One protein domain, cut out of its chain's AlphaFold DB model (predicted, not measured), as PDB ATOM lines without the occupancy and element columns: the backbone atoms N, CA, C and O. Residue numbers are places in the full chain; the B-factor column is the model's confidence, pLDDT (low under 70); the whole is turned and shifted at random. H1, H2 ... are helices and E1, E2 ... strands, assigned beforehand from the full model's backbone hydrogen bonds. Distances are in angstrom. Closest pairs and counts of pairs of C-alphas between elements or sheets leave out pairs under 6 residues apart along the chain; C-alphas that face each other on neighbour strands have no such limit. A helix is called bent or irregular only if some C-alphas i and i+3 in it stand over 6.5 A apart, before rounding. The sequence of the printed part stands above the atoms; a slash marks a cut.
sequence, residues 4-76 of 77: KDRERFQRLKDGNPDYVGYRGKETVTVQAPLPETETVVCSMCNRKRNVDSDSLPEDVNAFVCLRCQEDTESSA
ATOM      1  N   LYS A   4     217.377 176.129 205.215       86.25
ATOM      2  CA  LYS A   4     217.135 176.366 203.783       86.25
ATOM      3  C   LYS A   4     216.751 175.098 203.016       86.25
ATOM      4  O   LYS A   4     215.926 175.146 202.110       86.25
ATOM      5  N   ASP A   5     217.346 173.963 203.376       83.19
ATOM      6  CA  ASP A   5     217.046 172.690 202.722       83.19
ATOM      7  C   ASP A   5     215.663 172.163 203.132       83.19
ATOM      8  O   ASP A   5     214.902 171.687 202.292       83.19
ATOM      9  N   ARG A   6     215.278 172.371 204.399       85.62
ATOM     10  CA  ARG A   6     213.936 172.041 204.894       85.62
ATOM     11  C   ARG A   6     212.849 172.889 204.231       85.62
ATOM     12  O   ARG A   6     211.818 172.350 203.847       85.62
ATOM     13  N   GLU A   7     213.093 174.186 204.062       90.69
ATOM     14  CA  GLU A   7     212.169 175.096 203.369       90.69
ATOM     15  C   GLU A   7     212.017 174.731 201.888       90.69
ATOM     16  O   GLU A   7     210.907 174.708 201.360       90.69
ATOM     17  N   ARG A   8     213.121 174.386 201.217       85.94
ATOM     18  CA  ARG A   8     213.095 173.903 199.832       85.94
ATOM     19  C   ARG A   8     212.298 172.606 199.705       85.94
ATOM     20  O   ARG A   8     211.504 172.478 198.779       85.94
ATOM     21  N   PHE A   9     212.507 171.660 200.620       87.06
ATOM     22  CA  PHE A   9     211.759 170.405 200.638       87.06
ATOM     23  C   PHE A   9     210.256 170.641 200.818       87.06
ATOM     24  O   PHE A   9     209.468 170.059 200.083       87.06
ATOM     25  N   GLN A  10     209.865 171.523 201.745       87.31
ATOM     26  CA  GLN A  10     208.458 171.869 201.970       87.31
ATOM     27  C   GLN A  10     207.816 172.477 200.724       87.31
ATOM     28  O   GLN A  10     206.845 171.918 200.241       87.31
ATOM     29  N   ARG A  11     208.428 173.502 200.113       88.25
ATOM     30  CA  ARG A  11     207.897 174.119 198.880       88.25
ATOM     31  C   ARG A  11     207.675 173.117 197.747       88.25
ATOM     32  O   ARG A  11     206.697 173.223 197.017       88.25
ATOM     33  N   LEU A  12     208.590 172.161 197.585       85.31
ATOM     34  CA  LEU A  12     208.462 171.122 196.563       85.31
ATOM     35  C   LEU A  12     207.368 170.109 196.914       85.31
ATOM     36  O   LEU A  12     206.670 169.653 196.017       85.31
ATOM     37  N   LYS A  13     207.190 169.801 198.201       86.81
ATOM     38  CA  LYS A  13     206.125 168.921 198.686       86.81
ATOM     39  C   LYS A  13     204.734 169.563 198.620       86.81
ATOM     40  O   LYS A  13     203.766 168.863 198.364       86.81
ATOM     41  N   ASP A  14     204.642 170.878 198.810       87.19
ATOM     42  CA  ASP A  14     203.396 171.636 198.649       87.19
ATOM     43  C   ASP A  14     202.911 171.633 197.187       87.19
ATOM     44  O   ASP A  14     201.718 171.502 196.936       87.19
ATOM     45  N   GLY A  15     203.825 171.736 196.212       83.50
ATOM     46  CA  GLY A  15     203.488 171.670 194.782       83.50
ATOM     47  C   GLY A  15     203.384 170.251 194.208       83.50
ATOM     48  O   GLY A  15     202.798 170.059 193.148       83.50
ATOM     49  N   ASN A  16     203.966 169.260 194.886       81.06
ATOM     50  CA  ASN A  16     203.947 167.855 194.494       81.06
ATOM     51  C   ASN A  16     203.897 166.976 195.765       81.06
ATOM     52  O   ASN A  16     204.944 166.738 196.377       81.06
ATOM     53  N   PRO A  17     202.713 166.476 196.168       82.25
ATOM     54  CA  PRO A  17     202.538 165.683 197.391       82.25
ATOM     55  C   PRO A  17     203.417 164.426 197.440       82.25
ATOM     56  O   PRO A  17     203.852 164.014 198.520       82.25
ATOM     57  N   ASP A  18     203.728 163.871 196.266       80.44
ATOM     58  CA  ASP A  18     204.546 162.672 196.069       80.44
ATOM     59  C   ASP A  18     206.050 162.982 196.003       80.44
ATOM     60  O   ASP A  18     206.881 162.105 195.745       80.44
ATOM     61  N   TYR A  19     206.453 164.230 196.261       80.56
ATOM     62  CA  TYR A  19     207.854 164.619 196.291       80.56
ATOM     63  C   TYR A  19     208.592 163.973 197.475       80.56
ATOM     64  O   TYR A  19     208.578 164.444 198.616       80.56
ATOM     65  N   VAL A  20     209.312 162.889 197.184       81.75
ATOM     66  CA  VAL A  20     210.112 162.118 198.153       81.75
ATOM     67  C   VAL A  20     211.490 162.722 198.463       81.75
ATOM     68  O   VAL A  20     212.216 162.197 199.316       81.75
ATOM     69  N   GLY A  21     211.852 163.830 197.808       79.38
ATOM     70  CA  GLY A  21     213.165 164.464 197.924       79.38
ATOM     71  C   GLY A  21     214.251 163.816 197.060       79.38
ATOM     72  O   GLY A  21     214.041 162.801 196.399       79.38
ATOM     73  N   TYR A  22     215.446 164.408 197.073       75.75
ATOM     74  CA  TYR A  22     216.607 163.857 196.371       75.75
ATOM     75  C   TYR A  22     217.156 162.633 197.127       75.75
ATOM     76  O   TYR A  22     217.608 162.771 198.264       75.75
ATOM     77  N   ARG A  23     217.133 161.442 196.510       77.38
ATOM     78  CA  ARG A  23     217.671 160.181 197.080       77.38
ATOM     79  C   ARG A  23     218.943 159.678 196.383       77.38
ATOM     80  O   ARG A  23     219.396 158.581 196.683       77.38
ATOM     81  N   GLY A  24     219.542 160.471 195.495       72.50
ATOM     82  CA  GLY A  24     220.734 160.091 194.729       72.50
ATOM     83  C   GLY A  24     220.448 159.941 193.236       72.50
ATOM     84  O   GLY A  24     219.373 160.286 192.769       72.50
ATOM     85  N   LYS A  25     221.429 159.457 192.469       66.69
ATOM     86  CA  LYS A  25     221.357 159.403 190.994       66.69
ATOM     87  C   LYS A  25     220.298 158.434 190.455       66.69
ATOM     88  O   LYS A  25     219.823 158.621 189.346       66.69
ATOM     89  N   GLU A  26     219.920 157.454 191.267       66.06
ATOM     90  CA  GLU A  26     218.934 156.417 190.949       66.06
ATOM     91  C   GLU A  26     217.486 156.872 191.219       66.06
ATOM     92  O   GLU A  26     216.553 156.086 191.068       66.06
ATOM     93  N   THR A  27     217.254 158.121 191.658       62.53
ATOM     94  CA  THR A  27     215.877 158.609 191.792       62.53
ATOM     95  C   THR A  27     215.241 158.760 190.429       62.53
ATOM     96  O   THR A  27     215.470 159.754 189.739       62.53
ATOM     97  N   VAL A  28     214.379 157.808 190.090       62.62
ATOM     98  CA  VAL A  28     213.387 157.976 189.037       62.62
ATOM     99  C   VAL A  28     212.430 159.069 189.501       62.62
ATOM    100  O   VAL A  28     211.539 158.846 190.317       62.62
ATOM    101  N   THR A  29     212.657 160.292 189.036       62.22
ATOM    102  CA  THR A  29     211.637 161.331 189.106       62.22
ATOM    103  C   THR A  29     210.525 160.901 188.166       62.22
ATOM    104  O   THR A  29     210.781 160.749 186.972       62.22
ATOM    105  N   VAL A  30     209.318 160.690 188.692       65.56
ATOM    106  CA  VAL A  30     208.128 160.541 187.851       65.56
ATOM    107  C   VAL A  30     208.008 161.841 187.062       65.56
ATOM    108  O   VAL A  30     207.641 162.880 187.609       65.56
ATOM    109  N   GLN A  31     208.436 161.812 185.802       62.28
ATOM    110  CA  GLN A  31     208.171 162.900 184.880       62.28
ATOM    111  C   GLN A  31     206.670 162.869 184.636       62.28
ATOM    112  O   GLN A  31     206.135 161.843 184.214       62.28
ATOM    113  N   ALA A  32     205.991 163.973 184.946       67.75
ATOM    114  CA  ALA A  32     204.630 164.146 184.473       67.75
ATOM    115  C   ALA A  32     204.638 163.961 182.946       67.75
ATOM    116  O   ALA A  32     205.593 164.419 182.302       67.75
ATOM    117  N   PRO A  33     203.638 163.271 182.373       69.38
ATOM    118  CA  PRO A  33     203.529 163.172 180.929       69.38
ATOM    119  C   PRO A  33     203.546 164.586 180.350       69.38
ATOM    120  O   PRO A  33     202.843 165.478 180.830       69.38
ATOM    121  N   LEU A  34     204.433 164.803 179.379       72.56
ATOM    122  CA  LEU A  34     204.459 166.056 178.639       72.56
ATOM    123  C   LEU A  34     203.117 166.187 177.908       72.56
ATOM    124  O   LEU A  34     202.646 165.177 177.379       72.56
ATOM    125  N   PRO A  35     202.505 167.382 177.879       75.19
ATOM    126  CA  PRO A  35     201.304 167.580 177.083       75.19
ATOM    127  C   PRO A  35     201.610 167.237 175.622       75.19
ATOM    128  O   PRO A  35     202.659 167.615 175.086       75.19
ATOM    129  N   GLU A  36     200.717 166.471 174.998       85.81
ATOM    130  CA  GLU A  36     200.835 166.128 173.585       85.81
ATOM    131  C   GLU A  36     200.604 167.399 172.775       85.81
ATOM    132  O   GLU A  36     199.521 167.984 172.807       85.81
ATOM    133  N   THR A  37     201.640 167.854 172.073       89.19
ATOM    134  CA  THR A  37     201.570 169.065 171.254       89.19
ATOM    135  C   THR A  37     201.587 168.710 169.779       89.19
ATOM    136  O   THR A  37     202.369 167.867 169.335       89.19
ATOM    137  N   GLU A  38     200.759 169.404 169.009       88.56
ATOM    138  CA  GLU A  38     200.674 169.279 167.561       88.56
ATOM    139  C   GLU A  38     201.140 170.565 166.875       88.56
ATOM    140  O   GLU A  38     200.926 171.688 167.349       88.56
ATOM    141  N   THR A  39     201.813 170.404 165.733       91.38
ATOM    142  CA  THR A  39     202.263 171.531 164.913       91.38
ATOM    143  C   THR A  39     201.193 171.892 163.887       91.38
ATOM    144  O   THR A  39     201.043 171.213 162.874       91.38
ATOM    145  N   VAL A  40     200.517 173.020 164.094       92.00
ATOM    146  CA  VAL A  40     199.452 173.522 163.209       92.00
ATOM    147  C   VAL A  40     199.825 174.860 162.584       92.00
ATOM    148  O   VAL A  40     200.724 175.566 163.053       92.00
ATOM    149  N   VAL A  41     199.141 175.231 161.505       93.69
ATOM    150  CA  VAL A  41     199.347 176.506 160.808       93.69
ATOM    151  C   VAL A  41     198.179 177.433 161.117       93.69
ATOM    152  O   VAL A  41     197.029 177.066 160.930       93.69
ATOM    153  N   CYS A  42     198.473 178.649 161.582       93.56
ATOM    154  CA  CYS A  42     197.440 179.662 161.791       93.56
ATOM    155  C   CYS A  42     196.834 180.103 160.452       93.56
ATOM    156  O   CYS A  42     197.570 180.594 159.598       93.56
ATOM    157  N   SER A  43     195.515 180.035 160.306       93.00
ATOM    158  CA  SER A  43     194.792 180.458 159.098       93.00
ATOM    159  C   SER A  43     194.951 181.950 158.775       93.00
ATOM    160  O   SER A  43     194.889 182.342 157.612       93.00
ATOM    161  N   MET A  44     195.212 182.787 159.785       93.00
ATOM    162  CA  MET A  44     195.332 184.241 159.623       93.00
ATOM    163  C   MET A  44     196.746 184.702 159.269       93.00
ATOM    164  O   MET A  44     196.950 185.423 158.297       93.00
ATOM    165  N   CYS A  45     197.748 184.304 160.060       93.75
ATOM    166  CA  CYS A  45     199.130 184.758 159.860       93.75
ATOM    167  C   CYS A  45     200.025 183.737 159.150       93.75
ATOM    168  O   CYS A  45     201.203 184.017 158.926       93.75
ATOM    169  N   ASN A  46     199.492 182.554 158.833       92.25
ATOM    170  CA  ASN A  46     200.176 181.454 158.152       92.25
ATOM    171  C   ASN A  46     201.477 180.993 158.839       92.25
ATOM    172  O   ASN A  46     202.389 180.454 158.211       92.25
ATOM    173  N   ARG A  47     201.590 181.230 160.154       92.69
ATOM    174  CA  ARG A  47     202.736 180.808 160.970       92.69
ATOM    175  C   ARG A  47     202.450 179.472 161.639       92.69
ATOM    176  O   ARG A  47     201.359 179.265 162.167       92.69
ATOM    177  N   LYS A  48     203.474 178.617 161.680       93.44
ATOM    178  CA  LYS A  48     203.447 177.355 162.425       93.44
ATOM    179  C   LYS A  48     203.444 177.623 163.929       93.44
ATOM    180  O   LYS A  48     204.218 178.455 164.408       93.44
ATOM    181  N   ARG A  49     202.589 176.920 164.667       91.94
ATOM    182  CA  ARG A  49     202.475 176.961 166.127       91.94
ATOM    183  C   ARG A  49     202.476 175.537 166.664       91.94
ATOM    184  O   ARG A  49     201.884 174.667 166.043       91.94
ATOM    185  N   ASN A  50     203.138 175.337 167.799       92.00
ATOM    186  CA  ASN A  50     202.931 174.143 168.610       92.00
ATOM    187  C   ASN A  50     201.855 174.482 169.633       92.00
ATOM    188  O   ASN A  50     202.008 175.464 170.363       92.00
ATOM    189  N   VAL A  51     200.770 173.722 169.616       89.12
ATOM    190  CA  VAL A  51     199.609 173.890 170.496       89.12
ATOM    191  C   VAL A  51     199.249 172.548 171.100       89.12
ATOM    192  O   VAL A  51     199.564 171.511 170.519       89.12
ATOM    193  N   ASP A  52     198.628 172.581 172.273       87.25
ATOM    194  CA  ASP A  52     198.152 171.374 172.941       87.25
ATOM    195  C   ASP A  52     197.085 170.705 172.075       87.25
ATOM    196  O   ASP A  52     196.161 171.376 171.605       87.25
ATOM    197  N   SER A  53     197.205 169.396 171.870       84.75
ATOM    198  CA  SER A  53     196.308 168.634 170.988       84.75
ATOM    199  C   SER A  53     194.849 168.734 171.451       84.75
ATOM    200  O   SER A  53     193.948 168.868 170.631       84.75
ATOM    201  N   ASP A  54     194.622 168.805 172.768       83.94
ATOM    202  CA  ASP A  54     193.299 169.005 173.383       83.94
ATOM    203  C   ASP A  54     192.677 170.388 173.115       83.94
ATOM    204  O   ASP A  54     191.479 170.585 173.309       83.94
ATOM    205  N   SER A  55     193.482 171.374 172.707       82.12
ATOM    206  CA  SER A  55     193.038 172.756 172.466       82.12
ATOM    207  C   SER A  55     192.708 173.046 171.001       82.12
ATOM    208  O   SER A  55     192.309 174.166 170.662       82.12
ATOM    209  N   LEU A  56     192.896 172.062 170.118       83.69
ATOM    210  CA  LEU A  56     192.663 172.224 168.692       83.69
ATOM    211  C   LEU A  56     191.174 172.088 168.338       83.69
ATOM    212  O   LEU A  56     190.481 171.221 168.868       83.69
ATOM    213  N   PRO A  57     190.660 172.932 167.425       82.94
ATOM    214  CA  PRO A  57     189.329 172.743 166.855       82.94
ATOM    215  C   PRO A  57     189.267 171.465 166.002       82.94
ATOM    216  O   PRO A  57     190.283 171.031 165.463       82.94
ATOM    217  N   GLU A  58     188.061 170.912 165.810       82.06
ATOM    218  CA  GLU A  58     187.837 169.736 164.943       82.06
ATOM    219  C   GLU A  58     188.384 169.947 163.519       82.06
ATOM    220  O   GLU A  58     188.897 169.014 162.901       82.06
ATOM    221  N   ASP A  59     188.318 171.185 163.009       84.12
ATOM    222  CA  ASP A  59     188.998 171.588 161.778       84.12
ATOM    223  C   ASP A  59     190.302 172.330 162.087       84.12
ATOM    224  O   ASP A  59     190.332 173.542 162.322       84.12
ATOM    225  N   VAL A  60     191.406 171.593 162.017       83.31
ATOM    226  CA  VAL A  60     192.766 172.087 162.261       83.31
ATOM    227  C   VAL A  60     193.145 173.247 161.326       83.31
ATOM    228  O   VAL A  60     193.953 174.102 161.692       83.31
ATOM    229  N   ASN A  61     192.541 173.329 160.133       84.19
ATOM    230  CA  ASN A  61     192.806 174.413 159.182       84.19
ATOM    231  C   ASN A  61     192.149 175.734 159.592       84.19
ATOM    232  O   ASN A  61     192.571 176.793 159.128       84.19
ATOM    233  N   ALA A  62     191.138 175.693 160.461       88.25
ATOM    234  CA  ALA A  62     190.478 176.877 160.995       88.25
ATOM    235  C   ALA A  62     191.228 177.485 162.194       88.25
ATOM    236  O   ALA A  62     190.827 178.534 162.696       88.25
ATOM    237  N   PHE A  63     192.322 176.867 162.652       90.75
ATOM    238  CA  PHE A  63     193.071 177.326 163.818       90.75
ATOM    239  C   PHE A  63     193.561 178.777 163.669       90.75
ATOM    240  O   PHE A  63     194.281 179.127 162.732       90.75
ATOM    241  N   VAL A  64     193.233 179.618 164.655       91.88
ATOM    242  CA  VAL A  64     193.712 181.001 164.770       91.88
ATOM    243  C   VAL A  64     194.584 181.116 166.014       91.88
ATOM    244  O   VAL A  64     194.136 180.815 167.116       91.88
ATOM    245  N   CYS A  65     195.833 181.564 165.867       91.88
ATOM    246  CA  CYS A  65     196.737 181.706 167.010       91.88
ATOM    247  C   CYS A  65     196.322 182.859 167.936       91.88
ATOM    248  O   CYS A  65     195.824 183.866 167.440       91.88
ATOM    249  N   LEU A  66     196.638 182.751 169.235       89.62
ATOM    250  CA  LEU A  66     196.289 183.740 170.273       89.62
ATOM    251  C   LEU A  66     196.541 185.186 169.843       89.62
ATOM    252  O   LEU A  66     195.637 186.000 169.903       89.62
ATOM    253  N   ARG A  67     197.711 185.472 169.264       90.38
ATOM    254  CA  ARG A  67     198.030 186.825 168.790       90.38
ATOM    255  C   ARG A  67     197.006 187.372 167.785       90.38
ATOM    256  O   ARG A  67     196.594 188.511 167.897       90.38
ATOM    257  N   CYS A  68     196.581 186.549 166.826       92.06
ATOM    258  CA  CYS A  68     195.571 186.950 165.845       92.06
ATOM    259  C   CYS A  68     194.162 187.027 166.449       92.06
ATOM    260  O   CYS A  68     193.346 187.794 165.946       92.06
ATOM    261  N   GLN A  69     193.874 186.247 167.499       89.62
ATOM    262  CA  GLN A  69     192.638 186.398 168.271       89.62
ATOM    263  C   GLN A  69     192.643 187.762 168.978       89.62
ATOM    264  O   GLN A  69     191.765 188.572 168.702       89.62
ATOM    265  N   GLU A  70     193.715 188.079 169.711       90.00
ATOM    266  CA  GLU A  70     193.892 189.348 170.431       90.00
ATOM    267  C   GLU A  70     193.806 190.574 169.501       90.00
ATOM    268  O   GLU A  70     193.170 191.573 169.840       90.00
ATOM    269  N   ASP A  71     194.407 190.504 168.307       86.88
ATOM    270  CA  ASP A  71     194.346 191.568 167.292       86.88
ATOM    271  C   ASP A  71     192.909 191.780 166.756       86.88
ATOM    272  O   ASP A  71     192.500 192.910 166.471       86.88
ATOM    273  N   THR A  72     192.128 190.700 166.633       82.00
ATOM    274  CA  THR A  72     190.727 190.745 166.175       82.00
ATOM    275  C   THR A  72     189.819 191.325 167.257       82.00
ATOM    276  O   THR A  72     188.979 192.176 166.972       82.00
ATOM    277  N   GLU A  73     190.026 190.912 168.508       77.44
ATOM    278  CA  GLU A  73     189.293 191.395 169.681       77.44
ATOM    279  C   GLU A  73     189.575 192.880 169.945       77.44
ATOM    280  O   GLU A  73     188.662 193.654 170.228       77.44
ATOM    281  N   SER A  74     190.829 193.303 169.770       70.56
ATOM    282  CA  SER A  74     191.258 194.695 169.956       70.56
ATOM    283  C   SER A  74     190.789 195.639 168.844       70.56
ATOM    284  O   SER A  74     190.745 196.846 169.057       70.56
ATOM    285  N   SER A  75     190.430 195.115 167.668       59.22
ATOM    286  CA  SER A  75     189.901 195.909 166.547       59.22
ATOM    287  C   SER A  75     188.379 196.107 166.602       59.22
ATOM    288  O   SER A  75     187.824 196.814 165.763       59.22
ATOM    289  N   ALA A  76     187.695 195.473 167.560       57.31
ATOM    290  CA  ALA A  76     186.247 195.563 167.752       57.31
ATOM    291  C   ALA A  76     185.825 196.624 168.793       57.31
ATOM    292  O   ALA A  76     184.656 196.650 169.187       57.31
TER     293      ALA A  76
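AT A GLANCE: This is residues 4 to 76 of the 77 residues of an uncharacterized protein of SAR202 cluster bacterium (UniProt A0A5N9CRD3). Two small, well-separated parts stand at the two ends of a long strip of chain: at one end helix H1, at the other a two-stranded hairpin of E1 and E2 with the short helix H2 beyond it. After H1 the chain folds back and then runs as a thin link to the hairpin; residues 23 to 28 on this link stick out, and so do residues 70 to 76 at the far end of H2. The printed part has 73 residues, with two named helices and two named strands in the order H1, E1, E2, H2; the sheet, E1 - E2, is antiparallel. The class is mixed, helices and strands, though only 31 of the 73 residues are in named elements. The whole is extended, with a radius of gyration of the C-alphas of 20.0 A, and spans 51 by 27 by 18 A.

IN THESE COORDINATES: Strand E1 is residues 37 to 41, 13.0 A from first to last C-alpha, and begins at C-alpha 37 at (201.570, 169.065, 171.254). Strand E2 is residues 48 to 52, 13.2 A long. Helix H2 is residues 66 to 74, 12.1 A long, and ends at C-alpha 74 at (191.258, 194.695, 169.956). Helix H1, the longest helix, is residues 4 to 15, 17.0 A long, with C-alpha 4 at (217.135, 176.366, 203.783). Neither helix is bent.

HOW THE PARTS SIT: E1 and E2 form a hairpin, antiparallel, with 145 degrees between their directions. The C-alphas of Thr 37 and Asp 52 face each other at 4.5 A, and so do those of Val 41 and Lys 48, at 4.5 A. N 40 and O 49 are 2.9 A apart and N 49 and O 40 are 2.8 A apart, both within hydrogen-bond range. H2 is apart from E1. H1 is apart from E2 and from H2. In H1 and H2, every O i to N i+4 pair is within hydrogen-bond range.

THE WHOLE: The two C-alphas farthest apart are those of Gly 24 and Ala 76, at 56.4 A. The printed part has no cut. The links H1 to E1, with 21 residues, and E2 to H2, with 13 residues, are long; the link E1 to E2, with 6 residues, is short. Without the stretches that stand free, 60 residues remain, spanning 50 by 20 by 14 A. The mean pLDDT of the printed part is 82.6, and it is under 70 in residues 25 to 33 and 75 to 76 of this predicted model.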